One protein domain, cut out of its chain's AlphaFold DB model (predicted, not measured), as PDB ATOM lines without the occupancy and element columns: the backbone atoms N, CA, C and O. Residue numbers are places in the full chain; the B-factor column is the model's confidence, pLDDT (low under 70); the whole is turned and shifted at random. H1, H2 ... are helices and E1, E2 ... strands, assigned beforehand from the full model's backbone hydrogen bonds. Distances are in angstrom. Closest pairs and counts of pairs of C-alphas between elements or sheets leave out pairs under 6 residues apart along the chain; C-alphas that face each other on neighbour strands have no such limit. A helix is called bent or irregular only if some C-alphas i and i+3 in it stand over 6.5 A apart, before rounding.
ATOM      1  N   LYS A 120     -28.459 -30.244  -8.541       84.44
ATOM      2  CA  LYS A 120     -28.180 -29.434  -7.344       84.44
ATOM      3  C   LYS A 120     -26.677 -29.318  -7.073       84.44
ATOM      4  O   LYS A 120     -26.188 -28.228  -6.790       84.44
ATOM      5  N   VAL A 121     -25.918 -30.400  -7.260       87.50
ATOM      6  CA  VAL A 121     -24.446 -30.378  -7.154       87.50
ATOM      7  C   VAL A 121     -23.815 -29.480  -8.227       87.50
ATOM      8  O   VAL A 121     -22.869 -28.743  -7.941       87.50
ATOM      9  N   LYS A 122     -24.328 -29.489  -9.466       90.62
ATOM     10  CA  LYS A 122     -23.860 -28.571 -10.522       90.62
ATOM     11  C   LYS A 122     -24.155 -27.109 -10.174       90.62
ATOM     12  O   LYS A 122     -23.287 -26.265 -10.389       90.62
ATOM     13  N   GLN A 123     -25.344 -26.818  -9.642       92.31
ATOM     14  CA  GLN A 123     -25.731 -25.475  -9.189       92.31
ATOM     15  C   GLN A 123     -24.798 -24.982  -8.082       92.31
ATOM     16  O   GLN A 123     -24.215 -23.908  -8.211       92.31
ATOM     17  N   GLN A 124     -24.573 -25.802  -7.055       92.50
ATOM     18  CA  GLN A 124     -23.668 -25.484  -5.953       92.50
ATOM     19  C   GLN A 124     -22.257 -25.151  -6.454       92.50
ATOM     20  O   GLN A 124     -21.744 -24.070  -6.177       92.50
ATOM     21  N   ARG A 125     -21.651 -26.031  -7.265       93.06
ATOM     22  CA  ARG A 125     -20.312 -25.789  -7.833       93.06
ATOM     23  C   ARG A 125     -20.252 -24.487  -8.625       93.06
ATOM     24  O   ARG A 125     -19.227 -23.804  -8.622       93.06
ATOM     25  N   LYS A 126     -21.337 -24.142  -9.324       95.00
ATOM     26  CA  LYS A 126     -21.399 -22.900 -10.091       95.00
ATOM     27  C   LYS A 126     -21.473 -21.672  -9.184       95.00
ATOM     28  O   LYS A 126     -20.783 -20.694  -9.461       95.00
ATOM     29  N   LEU A 127     -22.236 -21.726  -8.095       96.00
ATOM     30  CA  LEU A 127     -22.311 -20.645  -7.106       96.00
ATOM     31  C   LEU A 127     -20.986 -20.461  -6.354       96.00
ATOM     32  O   LEU A 127     -20.532 -19.334  -6.170       96.00
ATOM     33  N   GLU A 128     -20.295 -21.547  -6.013       95.12
ATOM     34  CA  GLU A 128     -18.941 -21.489  -5.449       95.12
ATOM     35  C   GLU A 128     -17.941 -20.840  -6.425       95.12
ATOM     36  O   GLU A 128     -17.081 -20.050  -6.025       95.12
ATOM     37  N   GLU A 129     -18.068 -21.112  -7.730       95.38
ATOM     38  CA  GLU A 129     -17.278 -20.421  -8.752       95.38
ATOM     39  C   GLU A 129     -17.586 -18.917  -8.780       95.38
ATOM     40  O   GLU A 129     -16.656 -18.111  -8.882       95.38
ATOM     41  N   VAL A 130     -18.860 -18.528  -8.652       97.06
ATOM     42  CA  VAL A 130     -19.260 -17.117  -8.538       97.06
ATOM     43  C   VAL A 130     -18.570 -16.471  -7.339       97.06
ATOM     44  O   VAL A 130     -17.915 -15.451  -7.532       97.06
ATOM     45  N   LEU A 131     -18.614 -17.079  -6.147       96.88
ATOM     46  CA  LEU A 131     -17.928 -16.558  -4.953       96.88
ATOM     47  C   LEU A 131     -16.419 -16.398  -5.174       96.88
ATOM     48  O   LEU A 131     -15.812 -15.386  -4.805       96.88
ATOM     49  N   ARG A 132     -15.793 -17.377  -5.832       96.00
ATOM     50  CA  ARG A 132     -14.363 -17.325  -6.140       96.00
ATOM     51  C   ARG A 132     -14.025 -16.159  -7.063       96.00
ATOM     52  O   ARG A 132     -13.045 -15.458  -6.810       96.00
ATOM     53  N   GLU A 133     -14.781 -15.955  -8.137       95.88
ATOM     54  CA  GLU A 133     -14.545 -14.835  -9.055       95.88
ATOM     55  C   GLU A 133     -14.915 -13.487  -8.421       95.88
ATOM     56  O   GLU A 133     -14.168 -12.518  -8.576       95.88
ATOM     57  N   LEU A 134     -15.978 -13.454  -7.615       96.56
ATOM     58  CA  LEU A 134     -16.400 -12.291  -6.839       96.56
ATOM     59  C   LEU A 134     -15.272 -11.813  -5.927       96.56
ATOM     60  O   LEU A 134     -14.929 -10.638  -5.953       96.56
ATOM     61  N   SER A 135     -14.611 -12.722  -5.205       96.25
ATOM     62  CA  SER A 135     -13.496 -12.368  -4.314       96.25
ATOM     63  C   SER A 135     -12.332 -11.675  -5.039       96.25
ATOM     64  O   SER A 135     -11.692 -10.780  -4.485       96.25
ATOM     65  N   LYS A 136     -12.061 -12.045  -6.299       95.12
ATOM     66  CA  LYS A 136     -10.991 -11.434  -7.102       95.12
ATOM     67  C   LYS A 136     -11.363 -10.032  -7.560       95.12
ATOM     68  O   LYS A 136     -10.498  -9.159  -7.585       95.12
ATOM     69  N   VAL A 137     -12.620  -9.842  -7.954       95.00
ATOM     70  CA  VAL A 137     -13.155  -8.551  -8.397       95.00
ATOM     71  C   VAL A 137     -13.303  -7.604  -7.207       95.00
ATOM     72  O   VAL A 137     -12.811  -6.481  -7.277       95.00
ATOM     73  N   LYS A 138     -13.855  -8.084  -6.085       94.62
ATOM     74  CA  LYS A 138     -14.001  -7.331  -4.835       94.62
ATOM     75  C   LYS A 138     -12.673  -6.716  -4.406       94.62
ATOM     76  O   LYS A 138     -12.595  -5.507  -4.257       94.62
ATOM     77  N   ARG A 139     -11.587  -7.493  -4.331       93.25
ATOM     78  CA  ARG A 139     -10.257  -6.963  -3.955       93.25
ATOM     79  C   ARG A 139      -9.770  -5.803  -4.831       93.25
ATOM     80  O   ARG A 139      -8.987  -4.991  -4.360       93.25
ATOM     81  N   ARG A 140     -10.191  -5.747  -6.098       92.31
ATOM     82  CA  ARG A 140      -9.784  -4.698  -7.049       92.31
ATOM     83  C   ARG A 140     -10.694  -3.476  -7.000       92.31
ATOM     84  O   ARG A 140     -10.221  -2.374  -7.235       92.31
ATOM     85  N   LEU A 141     -11.984  -3.681  -6.737       92.62
ATOM     86  CA  LEU A 141     -13.019  -2.662  -6.918       92.62
ATOM     87  C   LEU A 141     -13.672  -2.195  -5.609       92.62
ATOM     88  O   LEU A 141     -14.401  -1.209  -5.632       92.62
ATOM     89  N   GLN A 142     -13.407  -2.850  -4.474       89.75
ATOM     90  CA  GLN A 142     -14.023  -2.517  -3.179       89.75
ATOM     91  C   GLN A 142     -13.737  -1.079  -2.728       89.75
ATOM     92  O   GLN A 142     -14.605  -0.451  -2.137       89.75
ATOM     93  N   ASN A 143     -12.565  -0.542  -3.078       90.06
ATOM     94  CA  ASN A 143     -12.160   0.826  -2.741       90.06
ATOM     95  C   ASN A 143     -12.550   1.849  -3.819       90.06
ATOM     96  O   ASN A 143     -12.078   2.982  -3.779       90.06
ATOM     97  N   SER A 144     -13.339   1.460  -4.825       90.25
ATOM     98  CA  SER A 144     -13.802   2.423  -5.823       90.25
ATOM     99  C   SER A 144     -14.835   3.369  -5.211       90.25
ATOM    100  O   SER A 144     -15.704   2.951  -4.451       90.25
ATOM    101  N   GLU A 145     -14.772   4.644  -5.591       89.94
ATOM    102  CA  GLU A 145     -15.732   5.682  -5.175       89.94
ATOM    103  C   GLU A 145     -17.098   5.547  -5.872       89.94
ATOM    104  O   GLU A 145     -17.973   6.395  -5.731       89.94
ATOM    105  N   LYS A 146     -17.291   4.469  -6.639       90.50
ATOM    106  CA  LYS A 146     -18.509   4.206  -7.396       90.50
ATOM    107  C   LYS A 146     -19.641   3.816  -6.449       90.50
ATOM    108  O   LYS A 146     -19.462   2.976  -5.563       90.50
ATOM    109  N   MET A 147     -20.803   4.414  -6.679       91.06
ATOM    110  CA  MET A 147     -22.037   4.122  -5.959       91.06
ATOM    111  C   MET A 147     -22.912   3.219  -6.819       91.06
ATOM    112  O   MET A 147     -23.070   3.482  -8.006       91.06
ATOM    113  N   LEU A 148     -23.414   2.129  -6.241       92.31
ATOM    114  CA  LEU A 148     -24.206   1.122  -6.944       92.31
ATOM    115  C   LEU A 148     -25.559   0.961  -6.264       92.31
ATOM    116  O   LEU A 148     -25.613   0.852  -5.033       92.31
ATOM    117  N   SER A 149     -26.630   0.867  -7.055       91.12
ATOM    118  CA  SER A 149     -27.939   0.484  -6.523       91.12
ATOM    119  C   SER A 149     -27.815  -0.923  -5.967       91.12
ATOM    120  O   SER A 149     -27.494  -1.877  -6.682       91.12
ATOM    121  N   THR A 150     -27.976  -1.038  -4.655       90.19
ATOM    122  CA  THR A 150     -27.644  -2.266  -3.950       90.19
ATOM    123  C   THR A 150     -28.886  -2.787  -3.243       90.19
ATOM    124  O   THR A 150     -29.315  -2.169  -2.261       90.19
ATOM    125  N   PRO A 151     -29.440  -3.934  -3.683       90.12
ATOM    126  CA  PRO A 151     -30.530  -4.604  -2.984       90.12
ATOM    127  C   PRO A 151     -30.253  -4.743  -1.484       90.12
ATOM    128  O   PRO A 151     -29.097  -4.787  -1.060       90.12
ATOM    129  N   SER A 152     -31.297  -4.764  -0.658       86.56
ATOM    130  CA  SER A 152     -31.138  -4.953   0.790       86.56
ATOM    131  C   SER A 152     -30.562  -6.339   1.102       86.56
ATOM    132  O   SER A 152     -30.549  -7.222   0.257       86.56
ATOM    133  N   GLU A 153     -30.053  -6.557   2.312       83.56
ATOM    134  CA  GLU A 153     -29.547  -7.885   2.697       83.56
ATOM    135  C   GLU A 153     -30.689  -8.890   2.943       83.56
ATOM    136  O   GLU A 153     -30.598 -10.066   2.598       83.56
ATOM    137  N   ASN A 154     -31.818  -8.401   3.461       81.69
ATOM    138  CA  ASN A 154     -32.981  -9.207   3.830       81.69
ATOM    139  C   ASN A 154     -33.959  -9.373   2.660       81.69
ATOM    140  O   ASN A 154     -35.126  -8.993   2.742       81.69
ATOM    141  N   ILE A 155     -33.472  -9.926   1.553       84.00
ATOM    142  CA  ILE A 155     -34.290 -10.184   0.364       84.00
ATOM    143  C   ILE A 155     -35.124 -11.445   0.597       84.00
ATOM    144  O   ILE A 155     -34.592 -12.504   0.958       84.00
ATOM    145  N   GLY A 156     -36.436 -11.333   0.377       83.75
ATOM    146  CA  GLY A 156     -37.339 -12.481   0.364       83.75
ATOM    147  C   GLY A 156     -36.930 -13.486  -0.714       83.75
ATOM    148  O   GLY A 156     -36.401 -13.107  -1.755       83.75
ATOM    149  N   ASP A 157     -37.174 -14.771  -0.479       86.50
ATOM    150  CA  ASP A 157     -36.668 -15.843  -1.354       86.50
ATOM    151  C   ASP A 157     -37.145 -15.714  -2.800       86.50
ATOM    152  O   ASP A 157     -36.400 -15.975  -3.742       86.50
ATOM    153  N   CYS A 158     -38.366 -15.214  -2.969       88.69
ATOM    154  CA  CYS A 158     -38.949 -14.964  -4.274       88.69
ATOM    155  C   CYS A 158     -38.358 -13.773  -5.036       88.69
ATOM    156  O   CYS A 158     -38.578 -13.641  -6.233       88.69
ATOM    157  N   CYS A 159     -37.559 -12.940  -4.371       90.56
ATOM    158  CA  CYS A 159     -36.915 -11.781  -4.977       90.56
ATOM    159  C   CYS A 159     -35.414 -11.981  -5.201       90.56
ATOM    160  O   CYS A 159     -34.739 -11.056  -5.648       90.56
ATOM    161  N   CYS A 160     -34.873 -13.177  -4.936       91.69
ATOM    162  CA  CYS A 160     -33.458 -13.477  -5.159       91.69
ATOM    163  C   CYS A 160     -33.047 -13.335  -6.635       91.69
ATOM    164  O   CYS A 160     -31.953 -12.842  -6.911       91.69
ATOM    165  N   LEU A 161     -33.920 -13.710  -7.578       92.06
ATOM    166  CA  LEU A 161     -33.664 -13.549  -9.013       92.06
ATOM    167  C   LEU A 161     -33.690 -12.081  -9.445       92.06
ATOM    168  O   LEU A 161     -32.738 -11.627 -10.075       92.06
ATOM    169  N   SER A 162     -34.717 -11.326  -9.047       92.25
ATOM    170  CA  SER A 162     -34.803  -9.885  -9.323       92.25
ATOM    171  C   SER A 162     -33.623  -9.122  -8.712       92.25
ATOM    172  O   SER A 162     -33.044  -8.238  -9.338       92.25
ATOM    173  N   ALA A 163     -33.191  -9.509  -7.509       93.75
ATOM    174  CA  ALA A 163     -32.001  -8.946  -6.888       93.75
ATOM    175  C   ALA A 163     -30.725  -9.266  -7.679       93.75
ATOM    176  O   ALA A 163     -29.903  -8.378  -7.896       93.75
ATOM    177  N   LEU A 164     -30.554 -10.515  -8.131       95.06
ATOM    178  CA  LEU A 164     -29.415 -10.919  -8.960       95.06
ATOM    179  C   LEU A 164     -29.366 -10.136 -10.278       95.06
ATOM    180  O   LEU A 164     -28.282  -9.749 -10.716       95.06
ATOM    181  N   GLU A 165     -30.519  -9.902 -10.899       93.88
ATOM    182  CA  GLU A 165     -30.644  -9.064 -12.091       93.88
ATOM    183  C   GLU A 165     -30.178  -7.634 -11.803       93.88
ATOM    184  O   GLU A 165     -29.275  -7.143 -12.482       93.88
ATOM    185  N   CYS A 166     -30.643  -7.040 -10.703       94.50
ATOM    186  CA  CYS A 166     -30.203  -5.715 -10.279       94.50
ATOM    187  C   CYS A 166     -28.682  -5.632 -10.053       94.50
ATOM    188  O   CYS A 166     -28.023  -4.697 -10.523       94.50
ATOM    189  N   PHE A 167     -28.084  -6.639  -9.401       94.81
ATOM    190  CA  PHE A 167     -26.628  -6.727  -9.245       94.81
ATOM    191  C   PHE A 167     -25.907  -6.797 -10.600       94.81
ATOM    192  O   PHE A 167     -24.855  -6.180 -10.769       94.81
ATOM    193  N   ARG A 168     -26.442  -7.541 -11.575       95.25
ATOM    194  CA  ARG A 168     -25.832  -7.695 -12.907       95.25
ATOM    195  C   ARG A 168     -25.874  -6.407 -13.715       95.25
ATOM    196  O   ARG A 168     -24.867  -6.074 -14.343       95.25
ATOM    197  N   GLU A 169     -27.010  -5.719 -13.716       94.06
ATOM    198  CA  GLU A 169     -27.198  -4.470 -14.455       94.06
ATOM    199  C   GLU A 169     -26.282  -3.379 -13.912       94.06
ATOM    200  O   GLU A 169     -25.437  -2.879 -14.657       94.06
ATOM    201  N   ASN A 170     -26.322  -3.141 -12.597       92.50
ATOM    202  CA  ASN A 170     -25.438  -2.180 -11.937       92.50
ATOM    203  C   ASN A 170     -23.967  -2.518 -12.175       92.50
ATOM    204  O   ASN A 170     -23.170  -1.651 -12.525       92.50
ATOM    205  N   PHE A 171     -23.584  -3.791 -12.036       92.81
ATOM    206  CA  PHE A 171     -22.197  -4.198 -12.247       92.81
ATOM    207  C   PHE A 171     -21.723  -3.934 -13.683       92.81
ATOM    208  O   PHE A 171     -20.591  -3.492 -13.894       92.81
ATOM    209  N   LYS A 172     -22.577  -4.196 -14.678       93.75
ATOM    210  CA  LYS A 172     -22.263  -3.977 -16.092       93.75
ATOM    211  C   LYS A 172     -22.178  -2.491 -16.430       93.75
ATOM    212  O   LYS A 172     -21.212  -2.092 -17.078       93.75
ATOM    213  N   GLU A 173     -23.166  -1.711 -16.010       91.56
ATOM    214  CA  GLU A 173     -23.277  -0.283 -16.311       91.56
ATOM    215  C   GLU A 173     -22.137   0.512 -15.669       91.56
ATOM    216  O   GLU A 173     -21.469   1.308 -16.323       91.56
ATOM    217  N   ILE A 174     -21.838   0.228 -14.404       90.12
ATOM    218  CA  ILE A 174     -20.917   1.047 -13.619       90.12
ATOM    219  C   ILE A 174     -19.455   0.678 -13.888       90.12
ATOM    220  O   ILE A 174     -18.583   1.550 -13.868       90.12
ATOM    221  N   PHE A 175     -19.135  -0.594 -14.151       88.44
ATOM    222  CA  PHE A 175     -17.747  -1.038 -14.350       88.44
ATOM    223  C   PHE A 175     -17.349  -1.278 -15.814       88.44
ATOM    224  O   PHE A 175     -16.176  -1.541 -16.071       88.44
ATOM    225  N   ASN A 176     -18.268  -1.146 -16.779       86.56
ATOM    226  CA  ASN A 176     -18.023  -1.282 -18.227       86.56
ATOM    227  C   ASN A 176     -17.398  -2.622 -18.678       86.56
ATOM    228  O   ASN A 176     -17.021  -2.770 -19.841       86.56
ATOM    229  N   LEU A 177     -17.288  -3.610 -17.779       88.31
ATOM    230  CA  LEU A 177     -16.760  -4.959 -18.017       88.31
ATOM    231  C   LEU A 177     -15.466  -4.985 -18.849       88.31
ATOM    232  O   LEU A 177     -15.310  -5.845 -19.714       88.31
ATOM    233  N   THR A 178     -14.536  -4.057 -18.635       86.25
ATOM    234  CA  THR A 178     -13.310  -3.965 -19.450       86.25
ATOM    235  C   THR A 178     -12.312  -5.067 -19.092       86.25
ATOM    236  O   THR A 178     -11.750  -5.720 -19.979       86.25
ATOM    237  N   ASP A 179     -12.162  -5.348 -17.798       90.38
ATOM    238  CA  ASP A 179     -11.194  -6.310 -17.284       90.38
ATOM    239  C   ASP A 179     -11.657  -7.771 -17.411       90.38
ATOM    240  O   ASP A 179     -12.822  -8.116 -17.191       90.38
ATOM    241  N   ILE A 180     -10.703  -8.681 -17.650       91.38
ATOM    242  CA  ILE A 180     -10.959 -10.131 -17.747       91.38
ATOM    243  C   ILE A 180     -11.665 -10.697 -16.492       91.38
ATOM    244  O   ILE A 180     -12.644 -11.430 -16.660       91.38
ATOM    245  N   PRO A 181     -11.253 -10.378 -15.243       91.81
ATOM    246  CA  PRO A 181     -11.948 -10.863 -14.048       91.81
ATOM    247  C   PRO A 181     -13.396 -10.372 -13.944       91.81
ATOM    248  O   PRO A 181     -14.264 -11.144 -13.545       91.81
ATOM    249  N   GLN A 182     -13.676  -9.129 -14.351       93.44
ATOM    250  CA  GLN A 182     -15.032  -8.573 -14.344       93.44
ATOM    251  C   GLN A 182     -15.922  -9.298 -15.359       93.44
ATOM    252  O   GLN A 182     -17.006  -9.764 -15.011       93.44
ATOM    253  N   LYS A 183     -15.427  -9.492 -16.592       94.94
ATOM    254  CA  LYS A 183     -16.120 -10.278 -17.628       94.94
ATOM    255  C   LYS A 183     -16.421 -11.696 -17.151       94.94
ATOM    256  O   LYS A 183     -17.505 -12.221 -17.406       94.94
ATOM    257  N   LYS A 184     -15.471 -12.325 -16.452       95.06
ATOM    258  CA  LYS A 184     -15.637 -13.685 -15.935       95.06
ATOM    259  C   LYS A 184     -16.691 -13.753 -14.830       95.06
ATOM    260  O   LYS A 184     -17.542 -14.638 -14.889       95.06
ATOM    261  N   LEU A 185     -16.674 -12.815 -13.882       96.19
ATOM    262  CA  LEU A 185     -17.710 -12.710 -12.855       96.19
ATOM    263  C   LEU A 185     -19.088 -12.513 -13.493       96.19
ATOM    264  O   LEU A 185     -19.992 -13.300 -13.230       96.19
ATOM    265  N   TYR A 186     -19.225 -11.539 -14.396       95.69
ATOM    266  CA  TYR A 186     -20.487 -11.259 -15.080       95.69
ATOM    267  C   TYR A 186     -21.023 -12.481 -15.846       95.69
ATOM    268  O   TYR A 186     -22.201 -12.825 -15.739       95.69
ATOM    269  N   ARG A 187     -20.154 -13.206 -16.563       95.38
ATOM    270  CA  ARG A 187     -20.524 -14.448 -17.260       95.38
ATOM    271  C   ARG A 187     -20.970 -15.551 -16.298       95.38
ATOM    272  O   ARG A 187     -21.862 -16.324 -16.638       95.38
ATOM    273  N   SER A 188     -20.349 -15.651 -15.125       95.38
ATOM    274  CA  SER A 188     -20.751 -16.618 -14.102       95.38
ATOM    275  C   SER A 188     -22.071 -16.234 -13.430       95.38
ATOM    276  O   SER A 188     -22.884 -17.123 -13.195       95.38
ATOM    277  N   LEU A 189     -22.326 -14.943 -13.198       95.69
ATOM    278  CA  LEU A 189     -23.611 -14.438 -12.690       95.69
ATOM    279  C   LEU A 189     -24.757 -14.638 -13.694       95.69
ATOM    280  O   LEU A 189     -25.874 -14.931 -13.296       95.69
ATOM    281  N   THR A 190     -24.463 -14.539 -14.991       95.50
ATOM    282  CA  THR A 190     -25.427 -14.744 -16.094       95.50
ATOM    283  C   THR A 190     -25.616 -16.226 -16.452       95.50
ATOM    284  O   THR A 190     -26.279 -16.575 -17.424       95.50
ATOM    285  N   ASN A 191     -24.965 -17.144 -15.736       95.62
ATOM    286  CA  ASN A 191     -25.059 -18.556 -16.075       95.62
ATOM    287  C   ASN A 191     -26.439 -19.118 -15.675       95.62
ATOM    288  O   ASN A 191     -26.834 -18.933 -14.525       95.62
ATOM    289  N   PRO A 192     -27.113 -19.906 -16.535       94.12
ATOM    290  CA  PRO A 192     -28.412 -20.496 -16.201       94.12
ATOM    291  C   PRO A 192     -28.401 -21.387 -14.950       94.12
ATOM    292  O   PRO A 192     -29.421 -21.541 -14.289       94.12
ATOM    293  N   LEU A 193     -27.263 -22.002 -14.609       93.31
ATOM    294  CA  LEU A 193     -27.132 -22.777 -13.369       93.31
ATOM    295  C   LEU A 193     -27.095 -21.880 -12.130       93.31
ATOM    296  O   LEU A 193     -27.586 -22.294 -11.086       93.31
ATOM    297  N   THR A 194     -26.533 -20.677 -12.250       93.50
ATOM    298  CA  THR A 194     -26.560 -19.666 -11.189       93.50
ATOM    299  C   THR A 194     -27.991 -19.189 -10.985       93.50
ATOM    300  O   THR A 194     -28.481 -19.256  -9.868       93.50
ATOM    301  N   GLU A 195     -28.693 -18.819 -12.060       93.81
ATOM    302  CA  GLU A 195     -30.101 -18.399 -11.991       93.81
ATOM    303  C   GLU A 195     -30.974 -19.488 -11.353       93.81
ATOM    304  O   GLU A 195     -31.592 -19.259 -10.321       93.81
ATOM    305  N   LYS A 196     -30.924 -20.729 -11.855       91.69
ATOM    306  CA  LYS A 196     -31.672 -21.849 -11.251       91.69
ATOM    307  C   LYS A 196     -31.260 -22.170  -9.809       91.69
ATOM    308  O   LYS A 196     -32.015 -22.821  -9.094       91.69
ATOM    309  N   GLY A 197     -30.041 -21.810  -9.413       90.94
ATOM    310  CA  GLY A 197     -29.549 -21.975  -8.049       90.94
ATOM    311  C   GLY A 197     -30.083 -20.917  -7.083       90.94
ATOM    312  O   GLY A 197     -30.015 -21.150  -5.885       90.94
ATOM    313  N   LEU A 198     -30.603 -19.792  -7.589       92.62
ATOM    314  CA  LEU A 198     -31.242 -18.718  -6.819       92.62
ATOM    315  C   LEU A 198     -32.773 -18.703  -6.953       92.62
ATOM    316  O   LEU A 198     -33.436 -17.906  -6.290       92.62
ATOM    317  N   ASP A 199     -33.333 -19.561  -7.804       90.00
ATOM    318  CA  ASP A 199     -34.774 -19.718  -7.969       90.00
ATOM    319  C   ASP A 199     -35.355 -20.561  -6.824       90.00
ATOM    320  O   ASP A 199     -35.413 -21.792  -6.880       90.00
ATOM    321  N   PHE A 200     -35.714 -19.878  -5.738       85.44
ATOM    322  CA  PHE A 200     -36.319 -20.472  -4.542       85.44
ATOM    323  C   PHE A 200     -37.822 -20.224  -4.449       85.44
ATOM    324  O   PHE A 200     -38.413 -20.452  -3.394       85.44
ATOM    325  N   CYS A 201     -38.430 -19.675  -5.497       85.56
ATOM    326  CA  CYS A 201     -39.790 -19.194  -5.411       85.56
ATOM    327  C   CYS A 201     -40.797 -20.249  -5.861       85.56
ATOM    328  O   CYS A 201     -40.879 -20.583  -7.040       85.56
ATOM    329  N   ASP A 202     -41.638 -20.705  -4.936       77.00
ATOM    330  CA  ASP A 202     -42.735 -21.621  -5.265       77.00
ATOM    331  C   ASP A 202     -43.960 -20.889  -5.857       77.00
ATOM    332  O   ASP A 202     -44.808 -21.497  -6.511       77.00
ATOM    333  N   SER A 203     -44.062 -19.567  -5.654       74.56
ATOM    334  CA  SER A 203     -45.213 -18.744  -6.051       74.56
ATOM    335  C   SER A 203     -44.841 -17.690  -7.089       74.56
ATOM    336  O   SER A 203     -44.081 -16.772  -6.823       74.56
ATOM    337  N   LYS A 204     -45.470 -17.724  -8.262       68.56
ATOM    338  CA  LYS A 204     -45.160 -16.792  -9.363       68.56
ATOM    339  C   LYS A 204     -45.614 -15.338  -9.138       68.56
ATOM    340  O   LYS A 204     -45.381 -14.507 -10.006       68.56
ATOM    341  N   ASN A 205     -46.258 -15.029  -8.009       68.62
ATOM    342  CA  ASN A 205     -46.942 -13.752  -7.768       68.62
ATOM    343  C   ASN A 205     -46.317 -12.919  -6.633       68.62
ATOM    344  O   ASN A 205     -47.029 -12.216  -5.917       68.62
ATOM    345  N   SER A 206     -45.004 -12.999  -6.421       75.50
ATOM    346  CA  SER A 206     -44.323 -12.093  -5.491       75.50
ATOM    347  C   SER A 206     -44.066 -10.733  -6.136       75.50
ATOM    348  O   SER A 206     -43.429 -10.651  -7.186       75.50
ATOM    349  N   THR A 207     -44.496  -9.656  -5.486       82.62
ATOM    350  CA  THR A 207     -44.101  -8.297  -5.870       82.62
ATOM    351  C   THR A 207     -42.715  -8.006  -5.296       82.62
ATOM    352  O   THR A 207     -42.555  -7.911  -4.080       82.62
ATOM    353  N   CYS A 208     -41.710  -7.902  -6.163       87.56
ATOM    354  CA  CYS A 208     -40.345  -7.533  -5.794       87.56
ATOM    355  C   CYS A 208     -40.094  -6.056  -6.094       87.56
ATOM    356  O   CYS A 208     -40.745  -5.474  -6.956       87.56
ATOM    357  N   GLN A 209     -39.177  -5.447  -5.349       85.25
ATOM    358  CA  GLN A 209     -38.838  -4.038  -5.517       85.25
ATOM    359  C   GLN A 209     -37.993  -3.838  -6.787       85.25
ATOM    360  O   GLN A 209     -37.123  -4.660  -7.078       85.25
ATOM    361  N   ASP A 210     -38.234  -2.747  -7.518       86.88
ATOM    362  CA  ASP A 210     -37.446  -2.399  -8.703       86.88
ATOM    363  C   ASP A 210     -36.006  -2.021  -8.345       86.88
ATOM    364  O   ASP A 210     -35.751  -1.392  -7.313       86.88
ATOM    365  N   CYS A 211     -35.070  -2.321  -9.248       87.75
ATOM    366  CA  CYS A 211     -33.642  -2.107  -9.021       87.75
ATOM    367  C   CYS A 211     -33.291  -0.647  -8.679       87.75
ATOM    368  O   CYS A 211     -32.512  -0.393  -7.763       87.75
ATOM    369  N   HIS A 212     -33.930   0.315  -9.354       85.50
ATOM    370  CA  HIS A 212     -33.734   1.753  -9.128       85.50
ATOM    371  C   HIS A 212     -34.312   2.269  -7.804       85.50
ATOM    372  O   HIS A 212     -34.017   3.385  -7.396       85.50
ATOM    373  N   SER A 213     -35.154   1.479  -7.136       87.25
ATOM    374  CA  SER A 213     -35.717   1.845  -5.832       87.25
ATOM    375  C   SER A 213     -34.798   1.458  -4.668       87.25
ATOM    376  O   SER A 213     -35.101   1.762  -3.512       87.25
ATOM    377  N   HIS A 214     -33.702   0.747  -4.943       87.94
ATOM    378  CA  HIS A 214     -32.722   0.380  -3.932       87.94
ATOM    379  C   HIS A 214     -31.774   1.542  -3.618       87.94
ATOM    380  O   HIS A 214     -31.448   2.331  -4.501       87.94
ATOM    381  N   PRO A 215     -31.292   1.648  -2.367       90.50
ATOM    382  CA  PRO A 215     -30.343   2.685  -2.002       90.50
ATOM    383  C   PRO A 215     -29.015   2.503  -2.741       90.50
ATOM    384  O   PRO A 215     -28.528   1.380  -2.932       90.50
ATOM    385  N   GLU A 216     -28.405   3.626  -3.097       92.56
ATOM    386  CA  GLU A 216     -27.046   3.660  -3.614       92.56
ATOM    387  C   GLU A 216     -26.044   3.460  -2.474       92.56
ATOM    388  O   GLU A 216     -26.034   4.187  -1.479       92.56
ATOM    389  N   GLU A 217     -25.186   2.456  -2.612       93.75
ATOM    390  CA  GLU A 217     -24.192   2.094  -1.606       93.75
ATOM    391  C   GLU A 217     -22.801   2.001  -2.237       93.75
ATOM    392  O   GLU A 217     -22.638   1.839  -3.448       93.75
ATOM    393  N   LYS A 218     -21.767   2.093  -1.395       94.06
ATOM    394  CA  LYS A 218     -20.372   1.945  -1.829       94.06
ATOM    395  C   LYS A 218     -20.111   0.549  -2.395       94.06
ATOM    396  O   LYS A 218     -20.695  -0.437  -1.940       94.06
ATOM    397  N   ALA A 219     -19.137   0.459  -3.300       93.62
ATOM    398  CA  ALA A 219     -18.712  -0.794  -3.920       93.62
ATOM    399  C   ALA A 219     -18.414  -1.922  -2.913       93.62
ATOM    400  O   ALA A 219     -18.780  -3.068  -3.158       93.62
ATOM    401  N   GLU A 220     -17.800  -1.612  -1.769       93.62
ATOM    402  CA  GLU A 220     -17.579  -2.579  -0.686       93.62
ATOM    403  C   GLU A 220     -18.883  -3.266  -0.244       93.62
ATOM    404  O   GLU A 220     -19.010  -4.486  -0.376       93.62
ATOM    405  N   LYS A 221     -19.883  -2.476   0.171       94.75
ATOM    406  CA  LYS A 221     -21.200  -2.977   0.589       94.75
ATOM    407  C   LYS A 221     -21.937  -3.702  -0.533       94.75
ATOM    408  O   LYS A 221     -22.613  -4.696  -0.273       94.75
ATOM    409  N   PHE A 222     -21.810  -3.225  -1.772       95.31
ATOM    410  CA  PHE A 222     -22.367  -3.897  -2.944       95.31
ATOM    411  C   PHE A 222     -21.835  -5.329  -3.069       95.31
ATOM    412  O   PHE A 222     -22.611  -6.280  -3.188       95.31
ATOM    413  N   PHE A 223     -20.512  -5.506  -2.987       95.44
ATOM    414  CA  PHE A 223     -19.907  -6.832  -3.075       95.44
ATOM    415  C   PHE A 223     -20.217  -7.705  -1.857       95.44
ATOM    416  O   PHE A 223     -20.367  -8.914  -2.025       95.44
ATOM    417  N   ASP A 224     -20.339  -7.126  -0.661       95.31
ATOM    418  CA  ASP A 224     -20.729  -7.865   0.544       95.31
ATOM    419  C   ASP A 224     -22.140  -8.430   0.447       95.31
ATOM    420  O   ASP A 224     -22.357  -9.611   0.716       95.31
ATOM    421  N   ARG A 225     -23.094  -7.625  -0.019       95.44
ATOM    422  CA  ARG A 225     -24.479  -8.074  -0.180       95.44
ATOM    423  C   ARG A 225     -24.631  -9.081  -1.313       95.44
ATOM    424  O   ARG A 225     -25.357 -10.059  -1.152       95.44
ATOM    425  N   LEU A 226     -23.895  -8.921  -2.416       95.88
ATOM    426  CA  LEU A 226     -23.837  -9.950  -3.458       95.88
ATOM    427  C   LEU A 226     -23.233 -11.255  -2.917       95.88
ATOM    428  O   LEU A 226     -23.745 -12.335  -3.201       95.88
ATOM    429  N   ASN A 227     -22.171 -11.176  -2.112       95.81
ATOM    430  CA  ASN A 227     -21.577 -12.348  -1.472       95.81
ATOM    431  C   ASN A 227     -22.589 -13.054  -0.553       95.81
ATOM    432  O   ASN A 227     -22.759 -14.266  -0.666       95.81
ATOM    433  N   SER A 228     -23.298 -12.290   0.282       95.69
ATOM    434  CA  SER A 228     -24.345 -12.783   1.186       95.69
ATOM    435  C   SER A 228     -25.493 -13.463   0.423       95.69
ATOM    436  O   SER A 228     -25.883 -14.580   0.758       95.69
ATOM    437  N   LEU A 229     -25.958 -12.872  -0.688       95.12
ATOM    438  CA  LEU A 229     -26.989 -13.464  -1.550       95.12
ATOM    439  C   LEU A 229     -26.570 -14.839  -2.096       95.12
ATOM    440  O   LEU A 229     -27.343 -15.798  -2.044       95.12
ATOM    441  N   ILE A 230     -25.344 -14.946  -2.616       96.06
ATOM    442  CA  ILE A 230     -24.835 -16.200  -3.186       96.06
ATOM    443  C   ILE A 230     -24.584 -17.244  -2.087       96.06
ATOM    444  O   ILE A 230     -24.868 -18.421  -2.298       96.06
ATOM    445  N   GLN A 231     -24.103 -16.835  -0.910       94.50
ATOM    446  CA  GLN A 231     -23.941 -17.727   0.244       94.50
ATOM    447  C   GLN A 231     -25.285 -18.280   0.722       94.50
ATOM    448  O   GLN A 231     -25.435 -19.496   0.806       94.50
ATOM    449  N   LYS A 232     -26.295 -17.418   0.898       92.75
ATOM    450  CA  LYS A 232     -27.668 -17.832   1.220       92.75
ATOM    451  C   LYS A 232     -28.187 -18.870   0.222       92.75
ATOM    452  O   LYS A 232     -28.854 -19.828   0.613       92.75
ATOM    453  N   ALA A 233     -27.874 -18.698  -1.064       92.31
ATOM    454  CA  ALA A 233     -28.286 -19.640  -2.094       92.31
ATOM    455  C   ALA A 233     -27.614 -21.016  -1.947       92.31
ATOM    456  O   ALA A 233     -28.284 -22.045  -2.037       92.31
ATOM    457  N   ILE A 234     -26.308 -21.041  -1.670       92.81
ATOM    458  CA  ILE A 234     -25.564 -22.280  -1.401       92.81
ATOM    459  C   ILE A 234     -26.119 -22.982  -0.161       92.81
ATOM    460  O   ILE A 234     -26.417 -24.174  -0.228       92.81
ATOM    461  N   ASP A 235     -26.324 -22.252   0.936       91.81
ATOM    462  CA  ASP A 235     -26.825 -22.815   2.192       91.81
ATOM    463  C   ASP A 235     -28.195 -23.472   1.998       91.81
ATOM    464  O   ASP A 235     -28.430 -24.590   2.460       91.81
ATOM    465  N   ARG A 236     -29.085 -22.841   1.222       88.44
ATOM    466  CA  ARG A 236     -30.371 -23.451   0.862       88.44
ATOM    467  C   ARG A 236     -30.208 -24.729   0.062       88.44
ATOM    468  O   ARG A 236     -30.850 -25.725   0.386       88.44
ATOM    469  N   LEU A 237     -29.359 -24.725  -0.966       87.94
ATOM    470  CA  LEU A 237     -29.118 -25.923  -1.772       87.94
ATOM    471  C   LEU A 237     -28.588 -27.086  -0.921       87.94
ATOM    472  O   LEU A 237     -29.003 -28.223  -1.144       87.94
ATOM    473  N   MET A 238     -27.747 -26.802   0.076       85.69
ATOM    474  CA  MET A 238     -27.224 -27.799   1.015       85.69
ATOM    475  C   MET A 238     -28.318 -28.366   1.933       85.69
ATOM    476  O   MET A 238     -28.405 -29.582   2.101       85.69
ATOM    477  N   VAL A 239     -29.203 -27.518   2.473       82.94
ATOM    478  CA  VAL A 239     -30.336 -27.964   3.309       82.94
ATOM    479  C   VAL A 239     -31.286 -28.879   2.524       82.94
ATOM    480  O   VAL A 239     -31.699 -29.925   3.025       82.94
ATOM    481  N   TYR A 240     -31.589 -28.551   1.263       72.19
ATOM    482  CA  TYR A 240     -32.427 -29.411   0.418       72.19
ATOM    483  C   TYR A 240     -31.794 -30.780   0.126       72.19
ATOM    484  O   TYR A 240     -32.529 -31.752  -0.043       72.19
ATOM    485  N   GLN A 241     -30.464 -30.881   0.061       67.19
ATOM    486  CA  GLN A 241     -29.779 -32.165  -0.137       67.19
ATOM    487  C   GLN A 241     -29.855 -33.062   1.107       67.19
ATOM    488  O   GLN A 241     -29.992 -34.276   0.969       67.19
ATOM    489  N   GLN A 242     -29.812 -32.477   2.308       60.25
ATOM    490  CA  GLN A 242     -29.910 -33.216   3.573       60.25
ATOM    491  C   GLN A 242     -31.324 -33.730   3.859       60.25
ATOM    492  O   GLN A 242     -31.470 -34.827   4.381       60.25
ATOM    493  N   ASN A 243     -32.362 -32.972   3.492       57.88
ATOM    494  CA  ASN A 243     -33.753 -33.356   3.760       57.88
ATOM    495  C   ASN A 243     -34.318 -34.406   2.783       57.88
ATOM    496  O   ASN A 243     -35.406 -34.923   3.021       57.88
ATOM    497  N   ASN A 244     -33.615 -34.696   1.681       54.00
ATOM    498  CA  ASN A 244     -34.060 -35.611   0.619       54.00
ATOM    499  C   ASN A 244     -33.100 -36.800   0.384       54.00
ATOM    500  O   ASN A 244     -33.245 -37.492  -0.627       54.00
TER     501      ASN A 244
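This is residues 120 to 244 of the 245 residues of an uncharacterized protein of Takifugu flavidus (sansaifugu) (UniProt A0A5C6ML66). The model is a bundle of four helices in which the two longest, H1 and H5, lie side by side running opposite ways, and a helical hairpin, H2 and H3, packs over them, H3 mainly on H1 and H2 more lightly on H5. The short helix H4 crosses H1 and H5 near the start of H1, while a tiny antiparallel sheet, E1 and E2, sits at the other end, where H5 begins. The printed part has 125 residues with five named helices and two named strands, in the order H1 E1 H2 H3 H4 E2 H5, and its class is mostly helix. It is compact, with a radius of gyration of the C-alphas of 14.1 A, and spans 45 by 29 by 19 A, only just elongated.

H1, residues 120 to 141, begins at C-alpha 120 (-28.180, -29.434, -7.344) and is 30.8 A long. E1 is residues 147 to 149, 7.0 A. H2, residues 157 to 175, is 27.3 A long and irregular, with C-alphas 158 and 161 7.2 A apart. H3, residues 180 to 189, is 14.3 A long, and H4, residues 192 to 198, is 10.0 A. E2 is residues 216 to 218, 7.1 A. H5, residues 219 to 243, is 36.7 A long and ends at C-alpha 243 (-33.753, -33.356, 3.760).

H1 touches H5 at a shallow tilt of 15 degrees, opposite ways, the closest C-alphas being those of Gln 124 and Ile 234, 5.9 A. H1 touches H3, closest at Glu 133 and Leu 185, 5.4 A between C-alphas, at a steep tilt of 35.4 degrees, only just past shallow. H2 and H3 form a hairpin at a shallow tilt of 21 degrees, with the C-alphas of Arg 168 and Tyr 186 closest, 6.8 A. H2 and H5 only just touch, with 3 pairs of C-alphas within 8 A, closest at Phe 167 and Leu 226, 7.2 A. H4 is about perpendicular to H1, at 90 degrees, and touches residues 120 to 127 of H1 alone, closest at C-alphas 123 and 193, 5.2 A. H1 and H2 are apart, as are H3 and H5. In the antiparallel pair E1 and E2, N 148 and O 217 are within hydrogen-bond range at 2.9 A. Every O i to N i+4 pair is within range in H3, H4 and H5; H1 has 16 of 18 and H2 13 of 15.

The C-alphas farthest apart are those of Glu 145 and Asn 244, 45.5 A. The printed part has no cut. The link from H4 to E2, residues 199 to 215, is long. Mean pLDDT of the printed part is 89.8, and residues 204 to 205 and 241 to 244 are under 70.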